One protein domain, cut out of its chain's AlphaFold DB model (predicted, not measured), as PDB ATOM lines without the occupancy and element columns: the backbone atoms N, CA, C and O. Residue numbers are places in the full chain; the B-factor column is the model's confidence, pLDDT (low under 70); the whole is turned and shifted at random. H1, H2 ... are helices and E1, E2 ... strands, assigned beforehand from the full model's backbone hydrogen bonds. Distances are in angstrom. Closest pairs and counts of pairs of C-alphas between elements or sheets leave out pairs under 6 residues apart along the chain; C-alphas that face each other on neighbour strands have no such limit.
ATOM      1  N   SER A  78      13.459   5.228  11.896       60.50
ATOM      2  CA  SER A  78      14.185   5.328  13.175       60.50
ATOM      3  C   SER A  78      15.023   4.077  13.482       60.50
ATOM      4  O   SER A  78      16.118   4.167  14.045       60.50
ATOM      5  N   ALA A  79      14.531   2.895  13.105       59.75
ATOM      6  CA  ALA A  79      15.235   1.632  13.304       59.75
ATOM      7  C   ALA A  79      16.389   1.452  12.305       59.75
ATOM      8  O   ALA A  79      17.501   1.124  12.725       59.75
ATOM      9  N   ALA A  80      16.154   1.740  11.018       62.31
ATOM     10  CA  ALA A  80      17.185   1.711   9.981       62.31
ATOM     11  C   ALA A  80      18.279   2.758  10.239       62.31
ATOM     12  O   ALA A  80      19.461   2.446  10.140       62.31
ATOM     13  N   SER A  81      17.917   3.969  10.688       79.44
ATOM     14  CA  SER A  81      18.917   4.979  11.076       79.44
ATOM     15  C   SER A  81      19.743   4.579  12.300       79.44
ATOM     16  O   SER A  81      20.884   5.014  12.432       79.44
ATOM     17  N   SER A  82      19.209   3.748  13.200       87.94
ATOM     18  CA  SER A  82      19.968   3.246  14.354       87.94
ATOM     19  C   SER A  82      20.969   2.164  13.951       87.94
ATOM     20  O   SER A  82      22.121   2.231  14.369       87.94
ATOM     21  N   ALA A  83      20.560   1.234  13.084       92.25
ATOM     22  CA  ALA A  83      21.467   0.258  12.482       92.25
ATOM     23  C   ALA A  83      22.564   0.947  11.653       92.25
ATOM     24  O   ALA A  83      23.732   0.582  11.760       92.25
ATOM     25  N   GLN A  84      22.214   1.999  10.905       94.25
ATOM     26  CA  GLN A  84      23.193   2.775  10.145       94.25
ATOM     27  C   GLN A  84      24.259   3.389  11.056       94.25
ATOM     28  O   GLN A  84      25.444   3.206  10.813       94.25
ATOM     29  N   ARG A  85      23.856   4.033  12.162       93.00
ATOM     30  CA  ARG A  85      24.812   4.608  13.123       93.00
ATOM     31  C   ARG A  85      25.770   3.567  13.705       93.00
ATOM     32  O   ARG A  85      26.924   3.892  13.954       93.00
ATOM     33  N   ILE A  86      25.302   2.337  13.932       93.38
ATOM     34  CA  ILE A  86      26.153   1.237  14.410       93.38
ATOM     35  C   ILE A  86      27.195   0.871  13.351       93.38
ATOM     36  O   ILE A  86      28.376   0.775  13.678       93.38
ATOM     37  N   ALA A  87      26.776   0.714  12.094       91.44
ATOM     38  CA  ALA A  87      27.681   0.385  10.997       91.44
ATOM     39  C   ALA A  87      28.714   1.490  10.729       91.44
ATOM     40  O   ALA A  87      29.904   1.201  10.568       91.44
ATOM     41  N   ASP A  88      28.289   2.752  10.762       92.25
ATOM     42  CA  ASP A  88      29.176   3.902  10.581       92.25
ATOM     43  C   ASP A  88      30.207   3.982  11.718       92.25
ATOM     44  O   ASP A  88      31.398   4.176  11.471       92.25
ATOM     45  N   ALA A  89      29.775   3.771  12.968       93.12
ATOM     46  CA  ALA A  89      30.663   3.793  14.128       93.12
ATOM     47  C   ALA A  89      31.661   2.624  14.123       93.12
ATOM     48  O   ALA A  89      32.836   2.835  14.415       93.12
ATOM     49  N   ALA A  90      31.232   1.419  13.733       90.50
ATOM     50  CA  ALA A  90      32.126   0.274  13.564       90.50
ATOM     51  C   ALA A  90      33.172   0.539  12.467       90.50
ATOM     52  O   ALA A  90      34.361   0.284  12.650       90.50
ATOM     53  N   THR A  91      32.749   1.115  11.339       87.94
ATOM     54  CA  THR A  91      33.663   1.514  10.259       87.94
ATOM     55  C   THR A  91      34.674   2.550  10.747       87.94
ATOM     56  O   THR A  91      35.871   2.413  10.496       87.94
ATOM     57  N   ALA A  92      34.221   3.560  11.494       90.88
ATOM     58  CA  ALA A  92      35.094   4.584  12.054       90.88
ATOM     59  C   ALA A  92      36.105   4.001  13.053       90.88
ATOM     60  O   ALA A  92      37.296   4.313  12.958       90.88
ATOM     61  N   ALA A  93      35.658   3.121  13.957       90.94
ATOM     62  CA  ALA A  93      36.511   2.471  14.950       90.94
ATOM     63  C   ALA A  93      37.667   1.711  14.287       90.94
ATOM     64  O   ALA A  93      38.806   1.825  14.727       90.94
ATOM     65  N   PHE A  94      37.403   1.015  13.180       86.88
ATOM     66  CA  PHE A  94      38.398   0.192  12.486       86.88
ATOM     67  C   PHE A  94      39.081   0.861  11.289       86.88
ATOM     68  O   PHE A  94      39.902   0.234  10.628       86.88
ATOM     69  N   SER A  95      38.826   2.145  11.040       82.38
ATOM     70  CA  SER A  95      39.424   2.901   9.925       82.38
ATOM     71  C   SER A  95      40.961   2.929   9.916       82.38
ATOM     72  O   SER A  95      41.563   3.167   8.872       82.38
ATOM     73  N   ARG A  96      41.599   2.690  11.071       76.12
ATOM     74  CA  ARG A  96      43.062   2.624  11.241       76.12
ATOM     75  C   ARG A  96      43.591   1.200  11.446       76.12
ATOM     76  O   ARG A  96      44.732   1.045  11.882       76.12
ATOM     77  N   SER A  97      42.765   0.174  11.243       72.38
ATOM     78  CA  SER A  97      43.213  -1.215  11.340       72.38
ATOM     79  C   SER A  97      43.990  -1.610  10.089       72.38
ATOM     80  O   SER A  97      43.590  -1.300   8.969       72.38
ATOM     81  N   THR A  98      45.103  -2.307  10.295       67.50
ATOM     82  CA  THR A  98      45.879  -2.978   9.241       67.50
ATOM     83  C   THR A  98      45.605  -4.481   9.190       67.50
ATOM     84  O   THR A  98      46.066  -5.154   8.275       67.50
ATOM     85  N   THR A  99      44.882  -5.003  10.180       59.69
ATOM     86  CA  THR A  99      44.603  -6.433  10.374       59.69
ATOM     87  C   THR A  99      43.246  -6.818   9.790       59.69
ATOM     88  O   THR A  99      43.034  -7.956   9.377       59.69
ATOM     89  N   ILE A 100      42.315  -5.864   9.741       61.62
ATOM     90  CA  ILE A 100      40.938  -6.097   9.317       61.62
ATOM     91  C   ILE A 100      40.787  -5.895   7.815       61.62
ATOM     92  O   ILE A 100      41.195  -4.883   7.241       61.62
ATOM     93  N   THR A 101      40.097  -6.840   7.180       60.06
ATOM     94  CA  THR A 101      39.645  -6.702   5.797       60.06
ATOM     95  C   THR A 101      38.584  -5.612   5.707       60.06
ATOM     96  O   THR A 101      37.435  -5.796   6.111       60.06
ATOM     97  N   VAL A 102      38.963  -4.465   5.151       59.59
ATOM     98  CA  VAL A 102      38.008  -3.417   4.787       59.59
ATOM     99  C   VAL A 102      37.160  -3.934   3.629       59.59
ATOM    100  O   VAL A 102      37.696  -4.418   2.631       59.59
ATOM    101  N   ALA A 103      35.835  -3.841   3.758       60.94
ATOM    102  CA  ALA A 103      34.927  -4.211   2.681       60.94
ATOM    103  C   ALA A 103      35.312  -3.468   1.396       60.94
ATOM    104  O   ALA A 103      35.431  -2.239   1.406       60.94
ATOM    105  N   ASN A 104      35.505  -4.214   0.304       65.62
ATOM    106  CA  ASN A 104      35.925  -3.636  -0.963       65.62
ATOM    107  C   ASN A 104      34.934  -2.523  -1.365       65.62
ATOM    108  O   ASN A 104      33.732  -2.789  -1.459       65.62
ATOM    109  N   PRO A 105      35.400  -1.281  -1.598       66.94
ATOM    110  CA  PRO A 105      34.518  -0.156  -1.902       66.94
ATOM    111  C   PRO A 105      33.716  -0.348  -3.199       66.94
ATOM    112  O   PRO A 105      32.714   0.333  -3.394       66.94
ATOM    113  N   ALA A 106      34.120  -1.284  -4.066       74.50
ATOM    114  CA  ALA A 106      33.382  -1.661  -5.269       74.50
ATOM    115  C   ALA A 106      32.172  -2.582  -5.004       74.50
ATOM    116  O   ALA A 106      31.356  -2.779  -5.904       74.50
ATOM    117  N   VAL A 107      32.037  -3.155  -3.800       78.62
ATOM    118  CA  VAL A 107      30.916  -4.037  -3.434       78.62
ATOM    119  C   VAL A 107      29.661  -3.199  -3.218       78.62
ATOM    120  O   VAL A 107      29.617  -2.338  -2.334       78.62
ATOM    121  N   THR A 108      28.619  -3.467  -4.005       88.50
ATOM    122  CA  THR A 108      27.338  -2.757  -3.888       88.50
ATOM    123  C   THR A 108      26.619  -3.111  -2.581       88.50
ATOM    124  O   THR A 108      26.863  -4.178  -2.012       88.50
ATOM    125  N   PRO A 109      25.671  -2.285  -2.100       90.62
ATOM    126  CA  PRO A 109      24.888  -2.620  -0.911       90.62
ATOM    127  C   PRO A 109      24.142  -3.960  -0.999       90.62
ATOM    128  O   PRO A 109      23.958  -4.630   0.017       90.62
ATOM    129  N   ASP A 110      23.689  -4.371  -2.188       89.62
ATOM    130  CA  ASP A 110      23.057  -5.683  -2.398       89.62
ATOM    131  C   ASP A 110      24.062  -6.824  -2.301       89.62
ATOM    132  O   ASP A 110      23.799  -7.810  -1.615       89.62
ATOM    133  N   GLN A 111      25.243  -6.666  -2.893       88.25
ATOM    134  CA  GLN A 111      26.318  -7.646  -2.765       88.25
ATOM    135  C   GLN A 111      26.823  -7.751  -1.322       88.25
ATOM    136  O   GLN A 111      27.093  -8.852  -0.852       88.25
ATOM    137  N   ARG A 112      26.871  -6.633  -0.587       87.38
ATOM    138  CA  ARG A 112      27.268  -6.602   0.826       87.38
ATOM    139  C   ARG A 112      26.295  -7.360   1.733       87.38
ATOM    140  O   ARG A 112      26.719  -7.943   2.728       87.38
ATOM    141  N   ALA A 113      25.011  -7.376   1.382       89.31
ATOM    142  CA  ALA A 113      23.986  -8.125   2.108       89.31
ATOM    143  C   ALA A 113      23.853  -9.585   1.636       89.31
ATOM    144  O   ALA A 113      23.176 -10.386   2.283       89.31
ATOM    145  N   ALA A 114      24.451  -9.941   0.496       86.62
ATOM    146  CA  ALA A 114      24.241 -11.233  -0.138       86.62
ATOM    147  C   ALA A 114      24.771 -12.384   0.730       86.62
ATOM    148  O   ALA A 114      25.931 -12.389   1.147       86.62
ATOM    149  N   GLY A 115      23.910 -13.380   0.966       80.75
ATOM    150  CA  GLY A 115      24.227 -14.568   1.764       80.75
ATOM    151  C   GLY A 115      24.167 -14.363   3.282       80.75
ATOM    152  O   GLY A 115      24.369 -15.327   4.017       80.75
ATOM    153  N   LEU A 116      23.862 -13.152   3.762       87.25
ATOM    154  CA  LEU A 116      23.692 -12.882   5.189       87.25
ATOM    155  C   LEU A 116      22.248 -13.183   5.619       87.25
ATOM    156  O   LEU A 116      21.306 -12.695   4.986       87.25
ATOM    157  N   PRO A 117      22.036 -13.974   6.683       87.56
ATOM    158  CA  PRO A 117      20.700 -14.348   7.113       87.56
ATOM    159  C   PRO A 117      19.983 -13.173   7.787       87.56
ATOM    160  O   PRO A 117      20.590 -12.406   8.534       87.56
ATOM    161  N   ALA A 118      18.673 -13.054   7.564       90.44
ATOM    162  CA  ALA A 118      17.842 -12.114   8.318       90.44
ATOM    163  C   ALA A 118      17.611 -12.591   9.763       90.44
ATOM    164  O   ALA A 118      17.596 -11.781  10.686       90.44
ATOM    165  N   ASP A 119      17.464 -13.904   9.953       89.75
ATOM    166  CA  ASP A 119      17.323 -14.541  11.262       89.75
ATOM    167  C   ASP A 119      18.707 -14.970  11.786       89.75
ATOM    168  O   ASP A 119      19.378 -15.771  11.123       89.75
ATOM    169  N   PRO A 120      19.160 -14.474  12.953       84.56
ATOM    170  CA  PRO A 120      20.463 -14.839  13.495       84.56
ATOM    171  C   PRO A 120      20.619 -16.343  13.775       84.56
ATOM    172  O   PRO A 120      21.737 -16.859  13.696       84.56
ATOM    173  N   VAL A 121      19.523 -17.075  14.016       85.25
ATOM    174  CA  VAL A 121      19.540 -18.525  14.287       85.25
ATOM    175  C   VAL A 121      20.046 -19.327  13.083       85.25
ATOM    176  O   VAL A 121      20.613 -20.411  13.242       85.25
ATOM    177  N   ALA A 122      19.898 -18.796  11.867       84.12
ATOM    178  CA  ALA A 122      20.388 -19.453  10.659       84.12
ATOM    179  C   ALA A 122      21.927 -19.472  10.560       84.12
ATOM    180  O   ALA A 122      22.471 -20.303   9.830       84.12
ATOM    181  N   GLY A 123      22.632 -18.608  11.302       80.06
ATOM    182  CA  GLY A 123      24.094 -18.516  11.299       80.06
ATOM    183  C   GLY A 123      24.706 -18.081   9.959       80.06
ATOM    184  O   GLY A 123      24.065 -18.066   8.909       80.06
ATOM    185  N   LEU A 124      25.991 -17.737   9.980       82.81
ATOM    186  CA  LEU A 124      26.748 -17.382   8.779       82.81
ATOM    187  C   LEU A 124      27.357 -18.652   8.195       82.81
ATOM    188  O   LEU A 124      28.272 -19.227   8.782       82.81
ATOM    189  N   THR A 125      26.823 -19.107   7.063       81.88
ATOM    190  CA  THR A 125      27.226 -20.376   6.447       81.88
ATOM    191  C   THR A 125      28.080 -20.143   5.211       81.88
ATOM    192  O   THR A 125      27.710 -19.401   4.305       81.88
ATOM    193  N   SER A 126      29.201 -20.848   5.154       76.44
ATOM    194  CA  SER A 126      30.069 -20.971   3.993       76.44
ATOM    195  C   SER A 126      30.120 -22.418   3.547       76.44
ATOM    196  O   SER A 126      30.189 -23.343   4.359       76.44
ATOM    197  N   VAL A 127      30.064 -22.616   2.236       78.12
ATOM    198  CA  VAL A 127      30.141 -23.941   1.633       78.12
ATOM    199  C   VAL A 127      31.596 -24.199   1.263       78.12
ATOM    200  O   VAL A 127      32.151 -23.494   0.426       78.12
ATOM    201  N   THR A 128      32.204 -25.214   1.875       73.38
ATOM    202  CA  THR A 128      33.574 -25.647   1.561       73.38
ATOM    203  C   THR A 128      33.560 -27.018   0.875       73.38
ATOM    204  O   THR A 128      32.573 -27.750   1.002       73.38
ATOM    205  N   PRO A 129      34.653 -27.434   0.205       72.75
ATOM    206  CA  PRO A 129      34.766 -28.776  -0.377       72.75
ATOM    207  C   PRO A 129      34.618 -29.929   0.632       72.75
ATOM    208  O   PRO A 129      34.281 -31.046   0.246       72.75
ATOM    209  N   ALA A 130      34.868 -29.686   1.922       74.44
ATOM    210  CA  ALA A 130      34.677 -30.678   2.983       74.44
ATOM    211  C   ALA A 130      33.255 -30.672   3.574       74.44
ATOM    212  O   ALA A 130      32.914 -31.547   4.365       74.44
ATOM    213  N   GLY A 131      32.421 -29.697   3.206       80.56
ATOM    214  CA  GLY A 131      31.084 -29.488   3.754       80.56
ATOM    215  C   GLY A 131      30.889 -28.077   4.321       80.56
ATOM    216  O   GLY A 131      31.784 -27.231   4.232       80.56
ATOM    217  N   PRO A 132      29.707 -27.779   4.879       84.25
ATOM    218  CA  PRO A 132      29.399 -26.447   5.375       84.25
ATOM    219  C   PRO A 132      30.196 -26.121   6.642       84.25
ATOM    220  O   PRO A 132      30.226 -26.900   7.597       84.25
ATOM    221  N   VAL A 133      30.790 -24.932   6.658       82.75
ATOM    222  CA  VAL A 133      31.310 -24.276   7.859       82.75
ATOM    223  C   VAL A 133      30.314 -23.192   8.244       82.75
ATOM    224  O   VAL A 133      29.974 -22.341   7.425       82.75
ATOM    225  N   GLN A 134      29.828 -23.223   9.480       85.81
ATOM    226  CA  GLN A 134      28.813 -22.288   9.959       85.81
ATOM    227  C   GLN A 134      29.286 -21.603  11.237       85.81
ATOM    228  O   GLN A 134      29.523 -22.270  12.243       85.81
ATOM    229  N   LEU A 135      29.354 -20.272  11.221       84.69
ATOM    230  CA  LEU A 135      29.397 -19.488  12.450       84.69
ATOM    231  C   LEU A 135      27.972 -19.333  12.970       84.69
ATOM    232  O   LEU A 135      27.140 -18.637  12.390       84.69
ATOM    233  N   VAL A 136      27.694 -20.014  14.066       85.12
ATOM    234  CA  VAL A 136      26.471 -19.864  14.838       85.12
ATOM    235  C   VAL A 136      26.574 -18.558  15.608       85.12
ATOM    236  O   VAL A 136      27.513 -18.354  16.389       85.12
ATOM    237  N   LEU A 137      25.610 -17.680  15.353       80.81
ATOM    238  CA  LEU A 137      25.527 -16.416  16.053       80.81
ATOM    239  C   LEU A 137      25.075 -16.641  17.507       80.81
ATOM    240  O   LEU A 137      24.407 -17.635  17.795       80.81
ATOM    241  N   PRO A 138      25.466 -15.749  18.425       78.00
ATOM    242  CA  PRO A 138      25.033 -15.787  19.816       78.00
ATOM    243  C   PRO A 138      23.505 -15.746  19.938       78.00
ATOM    244  O   PRO A 138      22.836 -15.028  19.190       78.00
ATOM    245  N   ASP A 139      22.964 -16.468  20.918       84.75
ATOM    246  CA  ASP A 139      21.556 -16.336  21.296       84.75
ATOM    247  C   ASP A 139      21.276 -14.934  21.862       84.75
ATOM    248  O   ASP A 139      22.169 -14.261  22.381       84.75
ATOM    249  N   GLY A 140      20.017 -14.497  21.796       88.62
ATOM    250  CA  GLY A 140      19.614 -13.179  22.297       88.62
ATOM    251  C   GLY A 140      19.902 -12.030  21.327       88.62
ATOM    252  O   GLY A 140      19.925 -10.879  21.747       88.62
ATOM    253  N   LEU A 141      20.115 -12.319  20.044       90.94
ATOM    254  CA  LEU A 141      20.092 -11.322  18.974       90.94
ATOM    255  C   LEU A 141      18.694 -11.254  18.339       90.94
ATOM    256  O   LEU A 141      18.034 -12.280  18.174       90.94
ATOM    257  N   ASP A 142      18.247 -10.051  17.974       94.38
ATOM    258  CA  ASP A 142      17.008  -9.840  17.211       94.38
ATOM    259  C   ASP A 142      17.254  -9.972  15.693       94.38
ATOM    260  O   ASP A 142      18.389 -10.046  15.209       94.38
ATOM    261  N   THR A 143      16.165  -9.975  14.927       93.50
ATOM    262  CA  THR A 143      16.164  -9.995  13.463       93.50
ATOM    263  C   THR A 143      17.032  -8.872  12.901       93.50
ATOM    264  O   THR A 143      16.968  -7.712  13.330       93.50
ATOM    265  N   ALA A 144      17.820  -9.217  11.887       93.50
ATOM    266  CA  ALA A 144      18.739  -8.304  11.242       93.50
ATOM    267  C   ALA A 144      18.028  -7.097  10.621       93.50
ATOM    268  O   ALA A 144      17.000  -7.205   9.946       93.50
ATOM    269  N   ARG A 145      18.653  -5.933  10.771       95.50
ATOM    270  CA  ARG A 145      18.277  -4.679  10.128       95.50
ATOM    271  C   ARG A 145      19.308  -4.348   9.070       95.50
ATOM    272  O   ARG A 145      20.489  -4.164   9.366       95.50
ATOM    273  N   ARG A 146      18.841  -4.245   7.832       94.19
ATOM    274  CA  ARG A 146      19.679  -3.868   6.703       94.19
ATOM    275  C   ARG A 146      19.966  -2.368   6.732       94.19
ATOM    276  O   ARG A 146      19.052  -1.554   6.853       94.19
ATOM    277  N   THR A 147      21.239  -2.019   6.627       93.94
ATOM    278  CA  THR A 147      21.727  -0.636   6.508       93.94
ATOM    279  C   THR A 147      21.670  -0.159   5.057       93.94
ATOM    280  O   THR A 147      21.571  -0.976   4.138       93.94
ATOM    281  N   SER A 148      21.763   1.153   4.815       91.19
ATOM    282  CA  SER A 148      21.823   1.684   3.444       91.19
ATOM    283  C   SER A 148      23.127   1.309   2.733       91.19
ATOM    284  O   SER A 148      23.133   1.145   1.515       91.19
ATOM    285  N   SER A 149      24.208   1.095   3.490       87.06
ATOM    286  CA  SER A 149      25.478   0.546   2.999       87.06
ATOM    287  C   SER A 149      25.416  -0.947   2.670       87.06
ATOM    288  O   SER A 149      26.315  -1.446   1.999       87.06
ATOM    289  N   GLY A 150      24.372  -1.666   3.099       89.62
ATOM    290  CA  GLY A 150      24.185  -3.095   2.830       89.62
ATOM    291  C   GLY A 150      24.695  -4.044   3.915       89.62
ATOM    292  O   GLY A 150      24.478  -5.245   3.810       89.62
ATOM    293  N   SER A 151      25.327  -3.537   4.972       90.50
ATOM    294  CA  SER A 151      25.661  -4.319   6.169       90.50
ATOM    295  C   SER A 151      24.379  -4.717   6.919       90.50
ATOM    296  O   SER A 151      23.379  -3.986   6.887       90.50
ATOM    297  N   MET A 152      24.413  -5.849   7.613       92.38
ATOM    298  CA  MET A 152      23.316  -6.381   8.423       92.38
ATOM    299  C   MET A 152      23.642  -6.193   9.901       92.38
ATOM    300  O   MET A 152      24.668  -6.676  10.369       92.38
ATOM    301  N   VAL A 153      22.783  -5.488  10.637       94.56
ATOM    302  CA  VAL A 153      22.932  -5.294  12.086       94.56
ATOM    303  C   VAL A 153      21.863  -6.096  12.807       94.56
ATOM    304  O   VAL A 153      20.681  -5.818  12.637       94.56
ATOM    305  N   TYR A 154      22.280  -7.056  13.617       93.50
ATOM    306  CA  TYR A 154      21.471  -7.842  14.539       93.50
ATOM    307  C   TYR A 154      21.474  -7.123  15.897       93.50
ATOM    308  O   TYR A 154      22.512  -7.087  16.564       93.50
ATOM    309  N   PRO A 155      20.369  -6.467  16.287       94.75
ATOM    310  CA  PRO A 155      20.312  -5.724  17.541       94.75
ATOM    311  C   PRO A 155      20.398  -6.641  18.759       94.75
ATOM    312  O   PRO A 155      19.929  -7.780  18.719       94.75
ATOM    313  N   ASP A 156      20.913  -6.102  19.861       92.94
ATOM    314  CA  ASP A 156      20.854  -6.774  21.158       92.94
ATOM    315  C   ASP A 156      19.396  -6.995  21.617       92.94
ATOM    316  O   ASP A 156      18.602  -6.054  21.718       92.94
ATOM    317  N   HIS A 157      19.060  -8.243  21.936       93.12
ATOM    318  CA  HIS A 157      17.815  -8.690  22.564       93.12
ATOM    319  C   HIS A 157      18.121  -9.685  23.708       93.12
ATOM    320  O   HIS A 157      17.454 -10.707  23.896       93.12
ATOM    321  N   GLY A 158      19.176  -9.396  24.475       89.62
ATOM    322  CA  GLY A 158      19.632 -10.205  25.609       89.62
ATOM    323  C   GLY A 158      20.990 -10.881  25.409       89.62
ATOM    324  O   GLY A 158      21.467 -11.526  26.339       89.62
ATOM    325  N   ALA A 159      21.629 -10.713  24.248       87.50
ATOM    326  CA  ALA A 159      23.010 -11.132  24.002       87.50
ATOM    327  C   ALA A 159      24.028 -10.270  24.776       87.50
ATOM    328  O   ALA A 159      25.125 -10.727  25.100       87.50
ATOM    329  N   GLY A 160      23.670  -9.017  25.084       88.94
ATOM    330  CA  GLY A 160      24.527  -8.038  25.755       88.94
ATOM    331  C   GLY A 160      25.433  -7.235  24.813       88.94
ATOM    332  O   GLY A 160      26.306  -6.496  25.282       88.94
ATOM    333  N   PHE A 161      25.248  -7.383  23.500       91.94
ATOM    334  CA  PHE A 161      25.922  -6.626  22.447       91.94
ATOM    335  C   PHE A 161      25.093  -6.622  21.160       91.94
ATOM    336  O   PHE A 161      24.344  -7.560  20.890       91.94
ATOM    337  N   ASP A 162      25.263  -5.579  20.347       93.31
ATOM    338  CA  ASP A 162      24.785  -5.591  18.962       93.31
ATOM    339  C   ASP A 162      25.792  -6.363  18.098       93.31
ATOM    340  O   ASP A 162      26.996  -6.311  18.355       93.31
ATOM    341  N   PHE A 163      25.335  -7.036  17.047       91.31
ATOM    342  CA  PHE A 163      26.206  -7.754  16.118       91.31
ATOM    343  C   PHE A 163      26.030  -7.208  14.704       91.31
ATOM    344  O   PHE A 163      24.918  -6.996  14.240       91.31
ATOM    345  N   LEU A 164      27.120  -6.965  13.997       91.88
ATOM    346  CA  LEU A 164      27.136  -6.532  12.607       91.88
ATOM    347  C   LEU A 164      27.768  -7.630  11.767       91.88
ATOM    348  O   LEU A 164      28.790  -8.181  12.160       91.88
ATOM    349  N   ALA A 165      27.194  -7.905  10.601       89.19
ATOM    350  CA  ALA A 165      27.808  -8.725   9.569       89.19
ATOM    351  C   ALA A 165      27.777  -8.001   8.220       89.19
ATOM    352  O   ALA A 165      26.802  -7.325   7.881       89.19
ATOM    353  N   GLU A 166      28.829  -8.157   7.427       85.56
ATOM    354  CA  GLU A 166      28.873  -7.652   6.057       85.56
ATOM    355  C   GLU A 166      29.677  -8.569   5.139       85.56
ATOM    356  O   GLU A 166      30.720  -9.094   5.525       85.56
ATOM    357  N   ASN A 167      29.207  -8.753   3.906       83.19
ATOM    358  CA  ASN A 167      29.982  -9.411   2.869       83.19
ATOM    359  C   ASN A 167      30.980  -8.404   2.278       83.19
ATOM    360  O   ASN A 167      30.607  -7.363   1.738       83.19
ATOM    361  N   THR A 168      32.264  -8.712   2.400       75.81
ATOM    362  CA  THR A 168      33.381  -7.861   1.963       75.81
ATOM    363  C   THR A 168      33.732  -8.047   0.484       75.81
ATOM    364  O   THR A 168      34.600  -7.344  -0.032       75.81
ATOM    365  N   GLY A 169      33.066  -8.984  -0.199       72.81
ATOM    366  CA  GLY A 169      33.389  -9.470  -1.542       72.81
ATOM    367  C   GLY A 169      34.337 -10.673  -1.529       72.81
ATOM    368  O   GLY A 169      34.252 -11.522  -2.409       72.81
ATOM    369  N   THR A 170      35.190 -10.785  -0.509       66.69
ATOM    370  CA  THR A 170      36.165 -11.875  -0.323       66.69
ATOM    371  C   THR A 170      35.881 -12.699   0.937       66.69
ATOM    372  O   THR A 170      36.708 -13.479   1.391       66.69
ATOM    373  N   GLY A 171      34.709 -12.534   1.543       72.94
ATOM    374  CA  GLY A 171      34.332 -13.224   2.770       72.94
ATOM    375  C   GLY A 171      33.364 -12.400   3.599       72.94
ATOM    376  O   GLY A 171      32.890 -11.347   3.164       72.94
ATOM    377  N   THR A 172      33.100 -12.860   4.813       78.38
ATOM    378  CA  THR A 172      32.207 -12.174   5.745       78.38
ATOM    379  C   THR A 172      33.021 -11.498   6.834       78.38
ATOM    380  O   THR A 172      33.933 -12.082   7.398       78.38
ATOM    381  N   ARG A 173      32.694 -10.254   7.148       80.12
ATOM    382  CA  ARG A 173      33.218  -9.562   8.320       80.12
ATOM    383  C   ARG A 173      32.141  -9.506   9.383       80.12
ATOM    384  O   ARG A 173      30.973  -9.309   9.049       80.12
ATOM    385  N   THR A 174      32.538  -9.649  10.644       85.75
ATOM    386  CA  THR A 174      31.621  -9.598  11.781       85.75
ATOM    387  C   THR A 174      32.148  -8.699  12.879       85.75
ATOM    388  O   THR A 174      33.290  -8.846  13.281       85.75
ATOM    389  N   VAL A 175      31.311  -7.812  13.408       89.88
ATOM    390  CA  VAL A 175      31.693  -6.897  14.488       89.88
ATOM    391  C   VAL A 175      30.647  -6.939  15.590       89.88
ATOM    392  O   VAL A 175      29.483  -6.638  15.348       89.88
ATOM    393  N   ALA A 176      31.056  -7.249  16.815       91.94
ATOM    394  CA  ALA A 176      30.218  -7.077  17.993       91.94
ATOM    395  C   ALA A 176      30.446  -5.694  18.614       91.94
ATOM    396  O   ALA A 176      31.581  -5.241  18.751       91.94
ATOM    397  N   ARG A 177      29.371  -5.017  19.012       94.62
ATOM    398  CA  ARG A 177      29.399  -3.713  19.680       94.62
ATOM    399  C   ARG A 177      28.896  -3.861  21.109       94.62
ATOM    400  O   ARG A 177      27.708  -4.082  21.341       94.62
ATOM    401  N   ILE A 178      29.791  -3.663  22.067       94.19
ATOM    402  CA  ILE A 178      29.485  -3.665  23.495       94.19
ATOM    403  C   ILE A 178      29.240  -2.219  23.925       94.19
ATOM    404  O   ILE A 178      30.108  -1.349  23.819       94.19
ATOM    405  N   ASN A 179      28.020  -1.953  24.383       92.44
ATOM    406  CA  ASN A 179      27.503  -0.591  24.499       92.44
ATOM    407  C   ASN A 179      27.986   0.178  25.731       92.44
ATOM    408  O   ASN A 179      27.987   1.410  25.706       92.44
ATOM    409  N   SER A 180      28.373  -0.509  26.806       90.12
ATOM    410  CA  SER A 180      28.667   0.147  28.079       90.12
ATOM    411  C   SER A 180      29.745  -0.568  28.903       90.12
ATOM    412  O   SER A 180      29.938  -1.777  28.751       90.12
ATOM    413  N   PRO A 181      30.375   0.143  29.862       88.31
ATOM    414  CA  PRO A 181      31.330  -0.440  30.801       88.31
ATOM    415  C   PRO A 181      30.775  -1.598  31.620       88.31
ATOM    416  O   PRO A 181      31.543  -2.448  32.058       88.31
ATOM    417  N   THR A 182      29.463  -1.638  31.837       87.50
ATOM    418  CA  THR A 182      28.781  -2.700  32.587       87.50
ATOM    419  C   THR A 182      28.303  -3.841  31.688       87.50
ATOM    420  O   THR A 182      27.651  -4.755  32.183       87.50
ATOM    421  N   GLY A 183      28.559  -3.764  30.379       84.06
ATOM    422  CA  GLY A 183      28.221  -4.802  29.414       84.06
ATOM    423  C   GLY A 183      29.097  -6.044  29.551       84.06
ATOM    424  O   GLY A 183      29.941  -6.155  30.446       84.06
ATOM    425  N   VAL A 184      28.898  -6.988  28.633       86.44
ATOM    426  CA  VAL A 184      29.664  -8.237  28.609       86.44
ATOM    427  C   VAL A 184      31.170  -7.975  28.492       86.44
ATOM    428  O   VAL A 184      31.618  -6.972  27.938       86.44
ATOM    429  N   ARG A 185      31.965  -8.906  29.021       86.12
ATOM    430  CA  ARG A 185      33.435  -8.908  28.900       86.12
ATOM    431  C   ARG A 185      33.949  -9.905  27.871       86.12
ATOM    432  O   ARG A 185      35.152 -10.046  27.698       86.12
ATOM    433  N   MET A 186      33.041 -10.612  27.213       84.94
ATOM    434  CA  MET A 186      33.377 -11.660  26.272       84.94
ATOM    435  C   MET A 186      32.330 -11.710  25.168       84.94
ATOM    436  O   MET A 186      31.132 -11.713  25.456       84.94
ATOM    437  N   VAL A 187      32.784 -11.800  23.924       85.81
ATOM    438  CA  VAL A 187      31.939 -12.086  22.762       85.81
ATOM    439  C   VAL A 187      32.172 -13.539  22.391       85.81
ATOM    440  O   VAL A 187      33.274 -13.907  21.997       85.81
ATOM    441  N   THR A 188      31.148 -14.377  22.555       84.31
ATOM    442  CA  THR A 188      31.245 -15.812  22.262       84.31
ATOM    443  C   THR A 188      30.412 -16.168  21.050       84.31
ATOM    444  O   THR A 188      29.213 -15.925  21.031       84.31
ATOM    445  N   THR A 189      31.043 -16.805  20.076       81.75
ATOM    446  CA  THR A 189      30.406 -17.421  18.917       81.75
ATOM    447  C   THR A 189      30.731 -18.914  18.884       81.75
ATOM    448  O   THR A 189      31.637 -19.392  19.578       81.75
ATOM    449  N   PHE A 190      29.984 -19.681  18.089       85.62
ATOM    450  CA  PHE A 190      30.299 -21.092  17.873       85.62
ATOM    451  C   PHE A 190      30.531 -21.366  16.404       85.62
ATOM    452  O   PHE A 190      29.832 -20.847  15.544       85.62
ATOM    453  N   VAL A 191      31.483 -22.239  16.116       86.00
ATOM    454  CA  VAL A 191      31.820 -22.642  14.758       86.00
ATOM    455  C   VAL A 191      31.488 -24.113  14.618       86.00
ATOM    456  O   VAL A 191      32.035 -24.968  15.320       86.00
ATOM    457  N   ARG A 192      30.559 -24.406  13.713       88.44
ATOM    458  CA  ARG A 192      30.255 -25.757  13.261       88.44
ATOM    459  C   ARG A 192      31.065 -26.050  12.016       88.44
ATOM    460  O   ARG A 192      31.097 -25.246  11.087       88.44
ATOM    461  N   THR A 193      31.693 -27.209  12.000       87.19
ATOM    462  CA  THR A 193      32.502 -27.688  10.882       87.19
ATOM    463  C   THR A 193      32.167 -29.153  10.598       87.19
ATOM    464  O   THR A 193      31.593 -29.835  11.458       87.19
ATOM    465  N   PRO A 194      32.534 -29.680   9.418       87.12
ATOM    466  CA  PRO A 194      32.500 -31.117   9.174       87.12
ATOM    467  C   PRO A 194      33.293 -31.882  10.248       87.12
ATOM    468  O   PRO A 194      34.277 -31.381  10.797       87.12
ATOM    469  N   ALA A 195      32.845 -33.087  10.609       82.44
ATOM    470  CA  ALA A 195      33.415 -33.831  11.737       82.44
ATOM    471  C   ALA A 195      34.892 -34.224  11.526       82.44
ATOM    472  O   ALA A 195      35.633 -34.361  12.500       82.44
ATOM    473  N   ASP A 196      35.315 -34.353  10.267       84.00
ATOM    474  CA  ASP A 196      36.669 -34.643   9.797       84.00
ATOM    475  C   ASP A 196      37.527 -33.374   9.668       84.00
ATOM    476  O   ASP A 196      38.328 -33.248   8.746       84.00
ATOM    477  N   THR A 197      37.379 -32.423  10.593       82.56
ATOM    478  CA  THR A 197      38.170 -31.185  10.608       82.56
ATOM    479  C   THR A 197      38.858 -30.939  11.943       82.56
ATOM    480  O   THR A 197      38.372 -31.330  13.011       82.56
ATOM    481  N   VAL A 198      39.991 -30.247  11.874       82.81
ATOM    482  CA  VAL A 198      40.779 -29.781  13.016       82.81
ATOM    483  C   VAL A 198      40.975 -28.272  12.936       82.81
ATOM    484  O   VAL A 198      41.103 -27.709  11.848       82.81
ATOM    485  N   LEU A 199      41.004 -27.623  14.097       82.00
ATOM    486  CA  LEU A 199      41.402 -26.226  14.216       82.00
ATOM    487  C   LEU A 199      42.864 -26.134  14.624       82.00
ATOM    488  O   LEU A 199      43.280 -26.827  15.553       82.00
ATOM    489  N   LEU A 200      43.603 -25.251  13.963       79.44
ATOM    490  CA  LEU A 200      44.978 -24.912  14.311       79.44
ATOM    491  C   LEU A 200      45.033 -23.421  14.632       79.44
ATOM    492  O   LEU A 200      44.680 -22.601  13.787       79.44
ATOM    493  N   ALA A 201      45.430 -23.088  15.858       77.19
ATOM    494  CA  ALA A 201      45.736 -21.718  16.250       77.19
ATOM    495  C   ALA A 201      47.223 -21.459  16.006       77.19
ATOM    496  O   ALA A 201      48.066 -22.269  16.397       77.19
ATOM    497  N   HIS A 202      47.523 -20.347  15.351       78.06
ATOM    498  CA  HIS A 202      48.867 -19.954  14.951       78.06
ATOM    499  C   HIS A 202      49.412 -18.882  15.899       78.06
ATOM    500  O   HIS A 202      48.654 -18.150  16.538       78.06
ATOM    501  N   ALA A 203      50.739 -18.793  16.009       71.75
ATOM    502  CA  ALA A 203      51.401 -17.843  16.909       71.75
ATOM    503  C   ALA A 203      51.201 -16.372  16.493       71.75
ATOM    504  O   ALA A 203      51.293 -15.477  17.327       71.75
ATOM    505  N   ASP A 204      50.894 -16.130  15.220       69.56
ATOM    506  CA  ASP A 204      50.548 -14.824  14.653       69.56
ATOM    507  C   ASP A 204      49.072 -14.432  14.883       69.56
ATOM    508  O   ASP A 204      48.629 -13.377  14.429       69.56
ATOM    509  N   GLY A 205      48.310 -15.260  15.608       69.75
ATOM    510  CA  GLY A 205      46.924 -15.007  15.999       69.75
ATOM    511  C   GLY A 205      45.878 -15.512  15.005       69.75
ATOM    512  O   GLY A 205      44.684 -15.434  15.300       69.75
ATOM    513  N   PHE A 206      46.282 -16.051  13.851       77.31
ATOM    514  CA  PHE A 206      45.342 -16.672  12.923       77.31
ATOM    515  C   PHE A 206      44.821 -18.002  13.475       77.31
ATOM    516  O   PHE A 206      45.505 -18.720  14.208       77.31
ATOM    517  N   VAL A 207      43.610 -18.381  13.070       78.69
ATOM    518  CA  VAL A 207      43.072 -19.723  13.324       78.69
ATOM    519  C   VAL A 207      42.618 -20.337  12.013       78.69
ATOM    520  O   VAL A 207      41.798 -19.755  11.315       78.69
ATOM    521  N   THR A 208      43.108 -21.525  11.669       82.50
ATOM    522  CA  THR A 208      42.690 -22.231  10.450       82.50
ATOM    523  C   THR A 208      41.802 -23.426  10.762       82.50
ATOM    524  O   THR A 208      42.040 -24.171  11.712       82.50
ATOM    525  N   ILE A 209      40.774 -23.621   9.938       81.19
ATOM    526  CA  ILE A 209      39.984 -24.849   9.855       81.19
ATOM    527  C   ILE A 209      40.633 -25.700   8.778       81.19
ATOM    528  O   ILE A 209      40.736 -25.255   7.640       81.19
ATOM    529  N   ASN A 210      41.041 -26.918   9.109       83.81
ATOM    530  CA  ASN A 210      41.724 -27.808   8.178       83.81
ATOM    531  C   ASN A 210      41.035 -29.165   8.142       83.81
ATOM    532  O   ASN A 210      40.444 -29.596   9.136       83.81
ATOM    533  N   ARG A 211      41.140 -29.864   7.015       82.75
ATOM    534  CA  ARG A 211      40.751 -31.268   6.936       82.75
ATOM    535  C   ARG A 211      41.644 -32.090   7.871       82.75
ATOM    536  O   ARG A 211      42.851 -31.879   7.943       82.75
ATOM    537  N   ALA A 212      41.061 -33.050   8.574       83.69
ATOM    538  CA  ALA A 212      41.756 -33.982   9.455       83.69
ATOM    539  C   ALA A 212      42.458 -35.094   8.647       83.69
ATOM    540  O   ALA A 212      42.220 -36.283   8.856       83.69
ATOM    541  N   THR A 213      43.296 -34.705   7.687       79.56
ATOM    542  CA  THR A 213      44.146 -35.587   6.874       79.56
ATOM    543  C   THR A 213      45.616 -35.297   7.147       79.56
ATOM    544  O   THR A 213      45.959 -34.258   7.703       79.56
ATOM    545  N   ALA A 214      46.506 -36.187   6.699       76.12
ATOM    546  CA  ALA A 214      47.952 -35.977   6.803       76.12
ATOM    547  C   ALA A 214      48.431 -34.683   6.112       76.12
ATOM    548  O   ALA A 214      49.418 -34.093   6.531       76.12
ATOM    549  N   THR A 215      47.725 -34.233   5.069       74.69
ATOM    550  CA  THR A 215      48.029 -32.996   4.336       74.69
ATOM    551  C   THR A 215      47.468 -31.730   4.983       74.69
ATOM    552  O   THR A 215      47.858 -30.648   4.563       74.69
ATOM    553  N   ALA A 216      46.552 -31.852   5.955       78.19
ATOM    554  CA  ALA A 216      45.912 -30.737   6.659       78.19
ATOM    555  C   ALA A 216      45.449 -29.586   5.740       78.19
ATOM    556  O   ALA A 216      45.727 -28.419   6.001       78.19
ATOM    557  N   GLU A 217      44.740 -29.912   4.654       79.94
ATOM    558  CA  GLU A 217      44.227 -28.915   3.703       79.94
ATOM    559  C   GLU A 217      43.361 -27.866   4.418       79.94
ATOM    560  O   GLU A 217      42.385 -28.218   5.086       79.94
ATOM    561  N   THR A 218      43.695 -26.581   4.264       78.81
ATOM    562  CA  THR A 218      42.948 -25.479   4.878       78.81
ATOM    563  C   THR A 218      41.620 -25.232   4.164       78.81
ATOM    564  O   THR A 218      41.566 -24.942   2.973       78.81
ATOM    565  N   LEU A 219      40.535 -25.306   4.930       74.56
ATOM    566  CA  LEU A 219      39.144 -25.121   4.508       74.56
ATOM    567  C   LEU A 219      38.621 -23.711   4.811       74.56
ATOM    568  O   LEU A 219      37.665 -23.258   4.187       74.56
ATOM    569  N   GLY A 220      39.216 -23.032   5.792       74.00
ATOM    570  CA  GLY A 220      38.821 -21.691   6.208       74.00
ATOM    571  C   GLY A 220      39.799 -21.097   7.212       74.00
ATOM    572  O   GLY A 220      40.622 -21.813   7.787       74.00
ATOM    573  N   MET A 221      39.707 -19.789   7.424       76.69
ATOM    574  CA  MET A 221      40.603 -19.057   8.311       76.69
ATOM    575  C   MET A 221      39.844 -17.966   9.067       76.69
ATOM    576  O   MET A 221      38.908 -17.366   8.545       76.69
ATOM    577  N   PHE A 222      40.265 -17.721  10.299       74.31
ATOM    578  CA  PHE A 222      39.917 -16.563  11.104       74.31
ATOM    579  C   PHE A 222      41.170 -15.714  11.208       74.31
ATOM    580  O   PHE A 222      42.228 -16.241  11.572       74.31
ATOM    581  N   ALA A 223      41.064 -14.431  10.876       71.19
ATOM    582  CA  ALA A 223      42.163 -13.519  11.148       71.19
ATOM    583  C   ALA A 223      42.208 -13.169  12.645       71.19
ATOM    584  O   ALA A 223      41.221 -13.404  13.355       71.19
ATOM    585  N   PRO A 224      43.346 -12.645  13.133       68.94
ATOM    586  CA  PRO A 224      43.474 -12.233  14.519       68.94
ATOM    587  C   PRO A 224      42.341 -11.284  14.894       68.94
ATOM    588  O   PRO A 224      42.009 -10.368  14.136       68.94
ATOM    589  N   ALA A 225      41.744 -11.521  16.059       75.12
ATOM    590  CA  ALA A 225      40.721 -10.633  16.569       75.12
ATOM    591  C   ALA A 225      41.340  -9.271  16.902       75.12
ATOM    592  O   ALA A 225      42.439  -9.182  17.453       75.12
ATOM    593  N   GLU A 226      40.627  -8.202  16.569       83.25
ATOM    594  CA  GLU A 226      41.038  -6.849  16.910       83.25
ATOM    595  C   GLU A 226      39.890  -6.146  17.626       83.25
ATOM    596  O   GLU A 226      38.770  -6.040  17.118       83.25
ATOM    597  N   THR A 227      40.180  -5.642  18.824       89.88
ATOM    598  CA  THR A 227      39.215  -4.894  19.622       89.88
ATOM    599  C   THR A 227      39.593  -3.422  19.656       89.88
ATOM    600  O   THR A 227      40.732  -3.060  19.966       89.88
ATOM    601  N   ARG A 228      38.628  -2.547  19.365       92.69
ATOM    602  CA  ARG A 228      38.805  -1.094  19.413       92.69
ATOM    603  C   ARG A 228      37.708  -0.386  20.176       92.69
ATOM    604  O   ARG A 228      36.550  -0.774  20.157       92.69
ATOM    605  N   ASP A 229      38.086   0.698  20.827       95.44
ATOM    606  CA  ASP A 229      37.166   1.594  21.507       95.44
ATOM    607  C   ASP A 229      36.563   2.624  20.527       95.44
ATOM    608  O   ASP A 229      36.945   2.706  19.355       95.44
ATOM    609  N   ALA A 230      35.613   3.437  20.987       95.00
ATOM    610  CA  ALA A 230      34.946   4.448  20.163       95.00
ATOM    611  C   ALA A 230      35.881   5.560  19.652       95.00
ATOM    612  O   ALA A 230      35.536   6.270  18.708       95.00
ATOM    613  N   ALA A 231      37.064   5.712  20.254       94.81
ATOM    614  CA  ALA A 231      38.116   6.615  19.796       94.81
ATOM    615  C   ALA A 231      39.088   5.930  18.812       94.81
ATOM    616  O   ALA A 231      40.119   6.511  18.455       94.81
ATOM    617  N   ALA A 232      38.758   4.715  18.357       92.31
ATOM    618  CA  ALA A 232      39.578   3.863  17.505       92.31
ATOM    619  C   ALA A 232      40.918   3.453  18.144       92.31
ATOM    620  O   ALA A 232      41.872   3.156  17.423       92.31
ATOM    621  N   ARG A 233      41.026   3.436  19.479       93.75
ATOM    622  CA  ARG A 233      42.208   2.921  20.190       93.75
ATOM    623  C   ARG A 233      42.057   1.429  20.440       93.75
ATOM    624  O   ARG A 233      40.947   0.956  20.663       93.75
ATOM    625  N   LEU A 234      43.172   0.702  20.413       91.00
ATOM    626  CA  LEU A 234      43.182  -0.723  20.736       91.00
ATOM    627  C   LEU A 234      42.752  -0.936  22.189       91.00
ATOM    628  O   LEU A 234      43.243  -0.262  23.097       91.00
ATOM    629  N   VAL A 235      41.851  -1.889  22.389       91.06
ATOM    630  CA  VAL A 235      41.485  -2.402  23.708       91.06
ATOM    631  C   VAL A 235      42.167  -3.757  23.854       91.06
ATOM    632  O   VAL A 235      42.021  -4.579  22.949       91.06
ATOM    633  N   PRO A 236      42.912  -4.007  24.943       89.69
ATOM    634  CA  PRO A 236      43.494  -5.318  25.180       89.69
ATOM    635  C   PRO A 236      42.425  -6.408  25.135       89.69
ATOM    636  O   PRO A 236      41.346  -6.264  25.716       89.69
ATOM    637  N   SER A 237      42.722  -7.489  24.429       84.75
ATOM    638  CA  SER A 237      41.813  -8.614  24.299       84.75
ATOM    639  C   SER A 237      42.578  -9.914  24.061       84.75
ATOM    640  O   SER A 237      43.793  -9.918  23.846       84.75
ATOM    641  N   SER A 238      41.900 -11.043  24.227       80.31
ATOM    642  CA  SER A 238      42.490 -12.370  24.087       80.31
ATOM    643  C   SER A 238      41.481 -13.356  23.540       80.31
ATOM    644  O   SER A 238      40.351 -13.447  24.030       80.31
ATOM    645  N   TYR A 239      41.945 -14.153  22.584       76.19
ATOM    646  CA  TYR A 239      41.112 -15.118  21.898       76.19
ATOM    647  C   TYR A 239      41.234 -16.509  22.506       76.19
ATOM    648  O   TYR A 239      42.327 -17.054  22.666       76.19
ATOM    649  N   VAL A 240      40.089 -17.103  22.824       79.56
ATOM    650  CA  VAL A 240      39.985 -18.446  23.385       79.56
ATOM    651  C   VAL A 240      39.221 -19.329  22.411       79.56
ATOM    652  O   VAL A 240      38.045 -19.102  22.126       79.56
ATOM    653  N   VAL A 241      39.886 -20.387  21.948       80.00
ATOM    654  CA  VAL A 241      39.282 -21.413  21.094       80.00
ATOM    655  C   VAL A 241      39.228 -22.729  21.847       80.00
ATOM    656  O   VAL A 241      40.237 -23.225  22.347       80.00
ATOM    657  N   ARG A 242      38.040 -23.332  21.910       83.25
ATOM    658  CA  ARG A 242      37.832 -24.623  22.574       83.25
ATOM    659  C   ARG A 242      37.012 -25.561  21.706       83.25
ATOM    660  O   ARG A 242      35.894 -25.243  21.313       83.25
ATOM    661  N   ARG A 243      37.510 -26.780  21.486       85.56
ATOM    662  CA  ARG A 243      36.696 -27.867  20.924       85.56
ATOM    663  C   ARG A 243      35.710 -28.362  21.977       85.56
ATOM    664  O   ARG A 243      36.127 -28.849  23.025       85.56
ATOM    665  N   LEU A 244      34.413 -28.255  21.695       86.62
ATOM    666  CA  LEU A 244      33.363 -28.776  22.577       86.62
ATOM    667  C   LEU A 244      33.067 -30.245  22.268       86.62
ATOM    668  O   LEU A 244      32.890 -31.056  23.170       86.62
ATOM    669  N   ARG A 245      33.029 -30.580  20.976       86.25
ATOM    670  CA  ARG A 245      32.892 -31.939  20.433       86.25
ATOM    671  C   ARG A 245      33.378 -31.953  18.976       86.25
ATOM    672  O   ARG A 245      33.640 -30.884  18.421       86.25
ATOM    673  N   PRO A 246      33.533 -33.114  18.319       86.44
ATOM    674  CA  PRO A 246      33.826 -33.145  16.888       86.44
ATOM    675  C   PRO A 246      32.839 -32.297  16.075       86.44
ATOM    676  O   PRO A 246      31.630 -32.389  16.289       86.44
ATOM    677  N   GLY A 247      33.368 -31.446  15.190       84.88
ATOM    678  CA  GLY A 247      32.574 -30.540  14.359       84.88
ATOM    679  C   GLY A 247      31.934 -29.349  15.085       84.88
ATOM    680  O   GLY A 247      31.103 -28.671  14.490       84.88
ATOM    681  N   LEU A 248      32.259 -29.090  16.361       88.00
ATOM    682  CA  LEU A 248      31.745 -27.932  17.100       88.00
ATOM    683  C   LEU A 248      32.807 -27.322  18.015       88.00
ATOM    684  O   LEU A 248      33.314 -27.963  18.943       88.00
ATOM    685  N   TYR A 249      33.053 -26.038  17.797       86.06
ATOM    686  CA  TYR A 249      34.056 -25.265  18.503       86.06
ATOM    687  C   TYR A 249      33.451 -23.980  19.062       86.06
ATOM    688  O   TYR A 249      32.585 -23.369  18.443       86.06
ATOM    689  N   GLN A 250      33.907 -23.587  20.243       85.88
ATOM    690  CA  GLN A 250      33.611 -22.306  20.864       85.88
ATOM    691  C   GLN A 250      34.747 -21.335  20.566       85.88
ATOM    692  O   GLN A 250      35.918 -21.702  20.680       85.88
ATOM    693  N   PHE A 251      34.365 -20.120  20.197       83.38
ATOM    694  CA  PHE A 251      35.233 -19.016  19.834       83.38
ATOM    695  C   PHE A 251      34.854 -17.833  20.719       83.38
ATOM    696  O   PHE A 251      33.748 -17.309  20.607       83.38
ATOM    697  N   SER A 252      35.735 -17.449  21.632       83.81
ATOM    698  CA  SER A 252      35.451 -16.418  22.625       83.81
ATOM    699  C   SER A 252      36.539 -15.365  22.608       83.81
ATOM    700  O   SER A 252      37.683 -15.664  22.932       83.81
ATOM    701  N   GLU A 253      36.169 -14.132  22.287       84.50
ATOM    702  CA  GLU A 253      37.054 -12.983  22.443       84.50
ATOM    703  C   GLU A 253      36.788 -12.337  23.797       84.50
ATOM    704  O   GLU A 253      35.680 -11.864  24.058       84.50
ATOM    705  N   VAL A 254      37.787 -12.362  24.675       86.94
ATOM    706  CA  VAL A 254      37.736 -11.777  26.018       86.94
ATOM    707  C   VAL A 254      38.360 -10.397  25.965       86.94
ATOM    708  O   VAL A 254      39.511 -10.267  25.564       86.94
ATOM    709  N   ILE A 255      37.621  -9.374  26.383       87.19
ATOM    710  CA  ILE A 255      38.101  -7.992  26.388       87.19
ATOM    711  C   ILE A 255      38.508  -7.555  27.795       87.19
ATOM    712  O   ILE A 255      37.817  -7.841  28.776       87.19
ATOM    713  N   ASP A 256      39.593  -6.794  27.874       89.31
ATOM    714  CA  ASP A 256      40.103  -6.185  29.100       89.31
ATOM    715  C   ASP A 256      40.137  -4.649  28.950       89.31
ATOM    716  O   ASP A 256      41.178  -4.047  28.660       89.31
ATOM    717  N   PRO A 257      38.964  -3.987  29.045       88.75
ATOM    718  CA  PRO A 257      38.870  -2.542  28.922       88.75
ATOM    719  C   PRO A 257      39.563  -1.846  30.095       88.75
ATOM    720  O   PRO A 257      39.334  -2.157  31.263       88.75
ATOM    721  N   ARG A 258      40.364  -0.833  29.769       91.69
ATOM    722  CA  ARG A 258      41.049   0.022  30.739       91.69
ATOM    723  C   ARG A 258      40.112   1.120  31.241       91.69
ATOM    724  O   ARG A 258      39.067   1.398  30.653       91.69
ATOM    725  N   SER A 259      40.499   1.789  32.325       92.38
ATOM    726  CA  SER A 259      39.711   2.888  32.903       92.38
ATOM    727  C   SER A 259      39.489   4.053  31.936       92.38
ATOM    728  O   SER A 259      38.528   4.799  32.087       92.38
ATOM    729  N   ASP A 260      40.379   4.221  30.958       93.31
ATOM    730  CA  ASP A 260      40.308   5.259  29.940       93.31
ATOM    731  C   ASP A 260      39.610   4.799  28.648       93.31
ATOM    732  O   ASP A 260      39.503   5.602  27.727       93.31
ATOM    733  N   THR A 261      39.136   3.550  28.544       95.12
ATOM    734  CA  THR A 261      38.457   3.025  27.347       95.12
ATOM    735  C   THR A 261      37.211   3.845  26.999       95.12
ATOM    736  O   THR A 261      36.303   4.011  27.817       95.12
ATOM    737  N   ALA A 262      37.142   4.328  25.754       96.69
ATOM    738  CA  ALA A 262      36.001   5.086  25.253       96.69
ATOM    739  C   ALA A 262      34.902   4.142  24.742       96.69
ATOM    740  O   ALA A 262      35.104   3.387  23.799       96.69
ATOM    741  N   TRP A 263      33.713   4.202  25.332       94.44
ATOM    742  CA  TRP A 263      32.596   3.339  24.940       94.44
ATOM    743  C   TRP A 263      31.778   3.943  23.786       94.44
ATOM    744  O   TRP A 263      31.649   5.169  23.721       94.44
ATOM    745  N   PRO A 264      31.174   3.125  22.900       95.88
ATOM    746  CA  PRO A 264      31.165   1.655  22.886       95.88
ATOM    747  C   PRO A 264      32.504   1.018  22.473       95.88
ATOM    748  O   PRO A 264      33.319   1.650  21.809       95.88
ATOM    749  N   VAL A 265      32.691  -0.251  22.839       95.25
ATOM    750  CA  VAL A 265      33.803  -1.091  22.367       95.25
ATOM    751  C   VAL A 265      33.319  -1.964  21.212       95.25
ATOM    752  O   VAL A 265      32.231  -2.534  21.274       95.25
ATOM    753  N   PHE A 266      34.129  -2.065  20.167       93.56
ATOM    754  CA  PHE A 266      33.900  -2.866  18.975       93.56
ATOM    755  C   PHE A 266      34.902  -4.012  18.927       93.56
ATOM    756  O   PHE A 266      36.107  -3.793  19.023       93.56
ATOM    757  N   VAL A 267      34.394  -5.224  18.766       89.81
ATOM    758  CA  VAL A 267      35.167  -6.462  18.733       89.81
ATOM    759  C   VAL A 267      34.993  -7.073  17.351       89.81
ATOM    760  O   VAL A 267      33.870  -7.413  16.982       89.81
ATOM    761  N   ASP A 268      36.072  -7.196  16.585       80.69
ATOM    762  CA  ASP A 268      36.071  -7.864  15.281       80.69
ATOM    763  C   ASP A 268      36.812  -9.196  15.423       80.69
ATOM    764  O   ASP A 268      38.042  -9.194  15.467       80.69
ATOM    765  N   PRO A 269      36.106 -10.331  15.560       61.72
ATOM    766  CA  PRO A 269      36.671 -11.640  15.293       61.72
ATOM    767  C   PRO A 269      36.352 -11.986  13.830       61.72
ATOM    768  O   PRO A 269      35.327 -12.622  13.567       61.72
ATOM    769  N   PRO A 270      37.149 -11.534  12.848       58.34
ATOM    770  CA  PRO A 270      36.788 -11.690  11.449       58.34
ATOM    771  C   PRO A 270      36.759 -13.175  11.068       58.34
ATOM    772  O   PRO A 270      37.773 -13.876  11.056       58.34
ATOM    773  N   LEU A 271      35.563 -13.654  10.732       56.12
ATOM    774  CA  LEU A 271      35.340 -14.970  10.148       56.12
ATOM    775  C   LEU A 271      35.471 -14.886   8.621       56.12
ATOM    776  O   LEU A 271      34.485 -14.677   7.911       56.12
ATOM    777  N   HIS A 272      36.655 -15.162   8.082       55.31
ATOM    778  CA  HIS A 272      36.849 -15.256   6.633       55.31
ATOM    779  C   HIS A 272      36.393 -16.610   6.092       55.31
ATOM    780  O   HIS A 272      37.185 -17.452   5.673       55.31
ATOM    781  N   VAL A 273      35.082 -16.827   6.057       47.09
ATOM    782  CA  VAL A 273      34.496 -17.999   5.403       47.09
ATOM    783  C   VAL A 273      33.894 -17.600   4.059       47.09
ATOM    784  O   VAL A 273      32.731 -17.223   3.979       47.09
ATOM    785  N   ASN A 274      34.753 -17.585   3.030       41.66
ATOM    786  CA  ASN A 274      34.475 -17.586   1.572       41.66
ATOM    787  C   ASN A 274      35.534 -16.848   0.718       41.66
ATOM    788  O   ASN A 274      35.266 -16.544  -0.440       41.66
ATOM    789  N   GLY A 275      36.756 -16.600   1.199       39.00
ATOM    790  CA  GLY A 275      37.781 -16.050   0.295       39.00
ATOM    791  C   GLY A 275      39.209 -16.157   0.776       39.00
ATOM    792  O   GLY A 275      39.969 -15.194   0.733       39.00
ATOM    793  N   LEU A 276      39.602 -17.384   1.107       38.19
ATOM    794  CA  LEU A 276      41.008 -17.733   1.269       38.19
ATOM    795  C   LEU A 276      41.826 -17.616  -0.042       38.19
ATOM    796  O   LEU A 276      43.044 -17.695   0.034       38.19
ATOM    797  N   PHE A 277      41.234 -17.397  -1.232       42.62
ATOM    798  CA  PHE A 277      41.974 -17.663  -2.482       42.62
ATOM    799  C   PHE A 277      42.316 -16.504  -3.440       42.62
ATOM    800  O   PHE A 277      43.308 -16.661  -4.146       42.62
ATOM    801  N   ASP A 278      41.664 -15.331  -3.427       30.97
ATOM    802  CA  ASP A 278      42.019 -14.261  -4.402       30.97
ATOM    803  C   ASP A 278      42.681 -13.006  -3.808       30.97
ATOM    804  O   ASP A 278      43.500 -12.368  -4.464       30.97
ATOM    805  N   SER A 279      42.392 -12.635  -2.556       27.45
ATOM    806  CA  SER A 279      43.019 -11.435  -1.964       27.45
ATOM    807  C   SER A 279      44.395 -11.715  -1.366       27.45
ATOM    808  O   SER A 279      45.202 -10.802  -1.186       27.45
ATOM    809  N   ILE A 280      44.650 -12.976  -1.028       33.28
ATOM    810  CA  ILE A 280      45.880 -13.392  -0.378       33.28
ATOM    811  C   ILE A 280      46.908 -13.735  -1.454       33.28
ATOM    812  O   ILE A 280      48.005 -13.226  -1.356       33.28
ATOM    813  N   THR A 281      46.585 -14.387  -2.574       31.98
ATOM    814  CA  THR A 281      47.558 -14.691  -3.653       31.98
ATOM    815  C   THR A 281      48.311 -13.477  -4.231       31.98
ATOM    816  O   THR A 281      49.458 -13.633  -4.650       31.98
ATOM    817  N   SER A 282      47.759 -12.259  -4.182       26.97
ATOM    818  CA  SER A 282      48.470 -11.043  -4.622       26.97
ATOM    819  C   SER A 282      49.334 -10.374  -3.541       26.97
ATOM    820  O   SER A 282      50.302  -9.697  -3.879       26.97
ATOM    821  N   THR A 283      49.067 -10.615  -2.252       32.31
ATOM    822  CA  THR A 283      49.902 -10.097  -1.143       32.31
ATOM    823  C   THR A 283      50.864 -11.174  -0.612       32.31
ATOM    824  O   THR A 283      51.979 -10.880  -0.199       32.31
ATOM    825  N   VAL A 284      50.488 -12.449  -0.737       32.25
ATOM    826  CA  VAL A 284      51.161 -13.694  -0.310       32.25
ATOM    827  C   VAL A 284      52.041 -14.316  -1.390       32.25
ATOM    828  O   VAL A 284      52.611 -15.386  -1.202       32.25
ATOM    829  N   SER A 285      52.420 -13.520  -2.389       27.62
ATOM    830  CA  SER A 285      53.809 -13.636  -2.858       27.62
ATOM    831  C   SER A 285      54.823 -13.501  -1.691       27.62
ATOM    832  O   SER A 285      55.966 -13.918  -1.828       27.62
ATOM    833  N   SER A 286      54.395 -13.015  -0.514       30.47
ATOM    834  CA  SER A 286      55.144 -13.029   0.750       30.47
ATOM    835  C   SER A 286      54.843 -14.186   1.733       30.47
ATOM    836  O   SER A 286      55.591 -14.339   2.693       30.47
ATOM    837  N   ALA A 287      53.851 -15.064   1.500       33.22
ATOM    838  CA  ALA A 287      53.632 -16.275   2.323       33.22
ATOM    839  C   ALA A 287      54.042 -17.573   1.602       33.22
ATOM    840  O   ALA A 287      53.492 -18.651   1.825       33.22
TER     841      ALA A 287
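This is residues 78 to 287 of the 409 residues of an uncharacterized protein of Mycobacterium sp. OK889 (UniProt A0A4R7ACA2). A strongly twisted, curled sheet, E1 - E2 - E6 - E12 - E11, has two other sheets over its hollow side: E3 - E4 - E5 - E13 - E10 is partly face to face with it, strands crossed, and the small E7 - E8 - E9 is partly face to face with it, strands nearly in line. H1 packs across the far face of the second sheet, and residues 281 to 287 stick out as a free tail. The printed part has 210 residues, with named helices H1 and H2 followed by strands E1 to E13; each sheet is antiparallel. The class is mixed, though under half of the residues, 95, are in named elements; the whole is compact, with a radius of gyration of the C-alphas of 16.3 A and spans of 51 by 37 by 35 A.

Begin at H1, residues 78 to 94: it is on the sheet of E3, residues 152 to 154, E4, 162 to 167, E5, 172 to 178, E13, 265 to 268, and E10, 226 to 228, making two layers, a helix on one face of a sheet. Its height over the sheet is 8.9 A, and it runs across the strands, at 79 degrees to E5 on the local plane; the closest C-alphas of H1 and E3 are Ala 83 and Val 153, 5.8 A. H2, residues 109 to 113, only grazes this sheet. Next look at E1, 124 to 128, and E2, 131 to 136, a hairpin with N 126 and O 133 at 2.8 A, in one sheet with E6, 186 to 192, E12, 248 to 255, and E11, 237 to 245; N 189 of E6 and O 251 of E12 are 2.8 A apart. E3, E4 and E5 are a meander, each strand the antiparallel neighbour of the one before, with N 164 and O 175 at 2.7 A; so are E7, 197 to 201, E8, 207 to 211, and E9, 218 to 222, with N 200 and O 208 at 2.9 A. The three sheets form a stack of sheets: the E6 sheet faces the E5 sheet with strands at 40 degrees, and the E8 sheet with strands at 8 degrees. In H1 and H2 every O i to N i+4 pair is within hydrogen-bond range.

Find C-alpha 78 at (14.185, 5.328, 13.175); H1 runs 24.8 A from there to C-alpha 94. E11, the longest strand, measures 25.3 A and E12 22.9 A. E13 ends at C-alpha 268, (36.071, -7.864, 15.281).

The two C-alphas farthest apart, Ser 78 and Ala 214, are 53.7 A apart. The printed part has no cut; the links H1 to H2 and E2 to E3 are long. Mean pLDDT of the printed part is 80.1, and residues under 70 include 98 to 105 and 269 to 287.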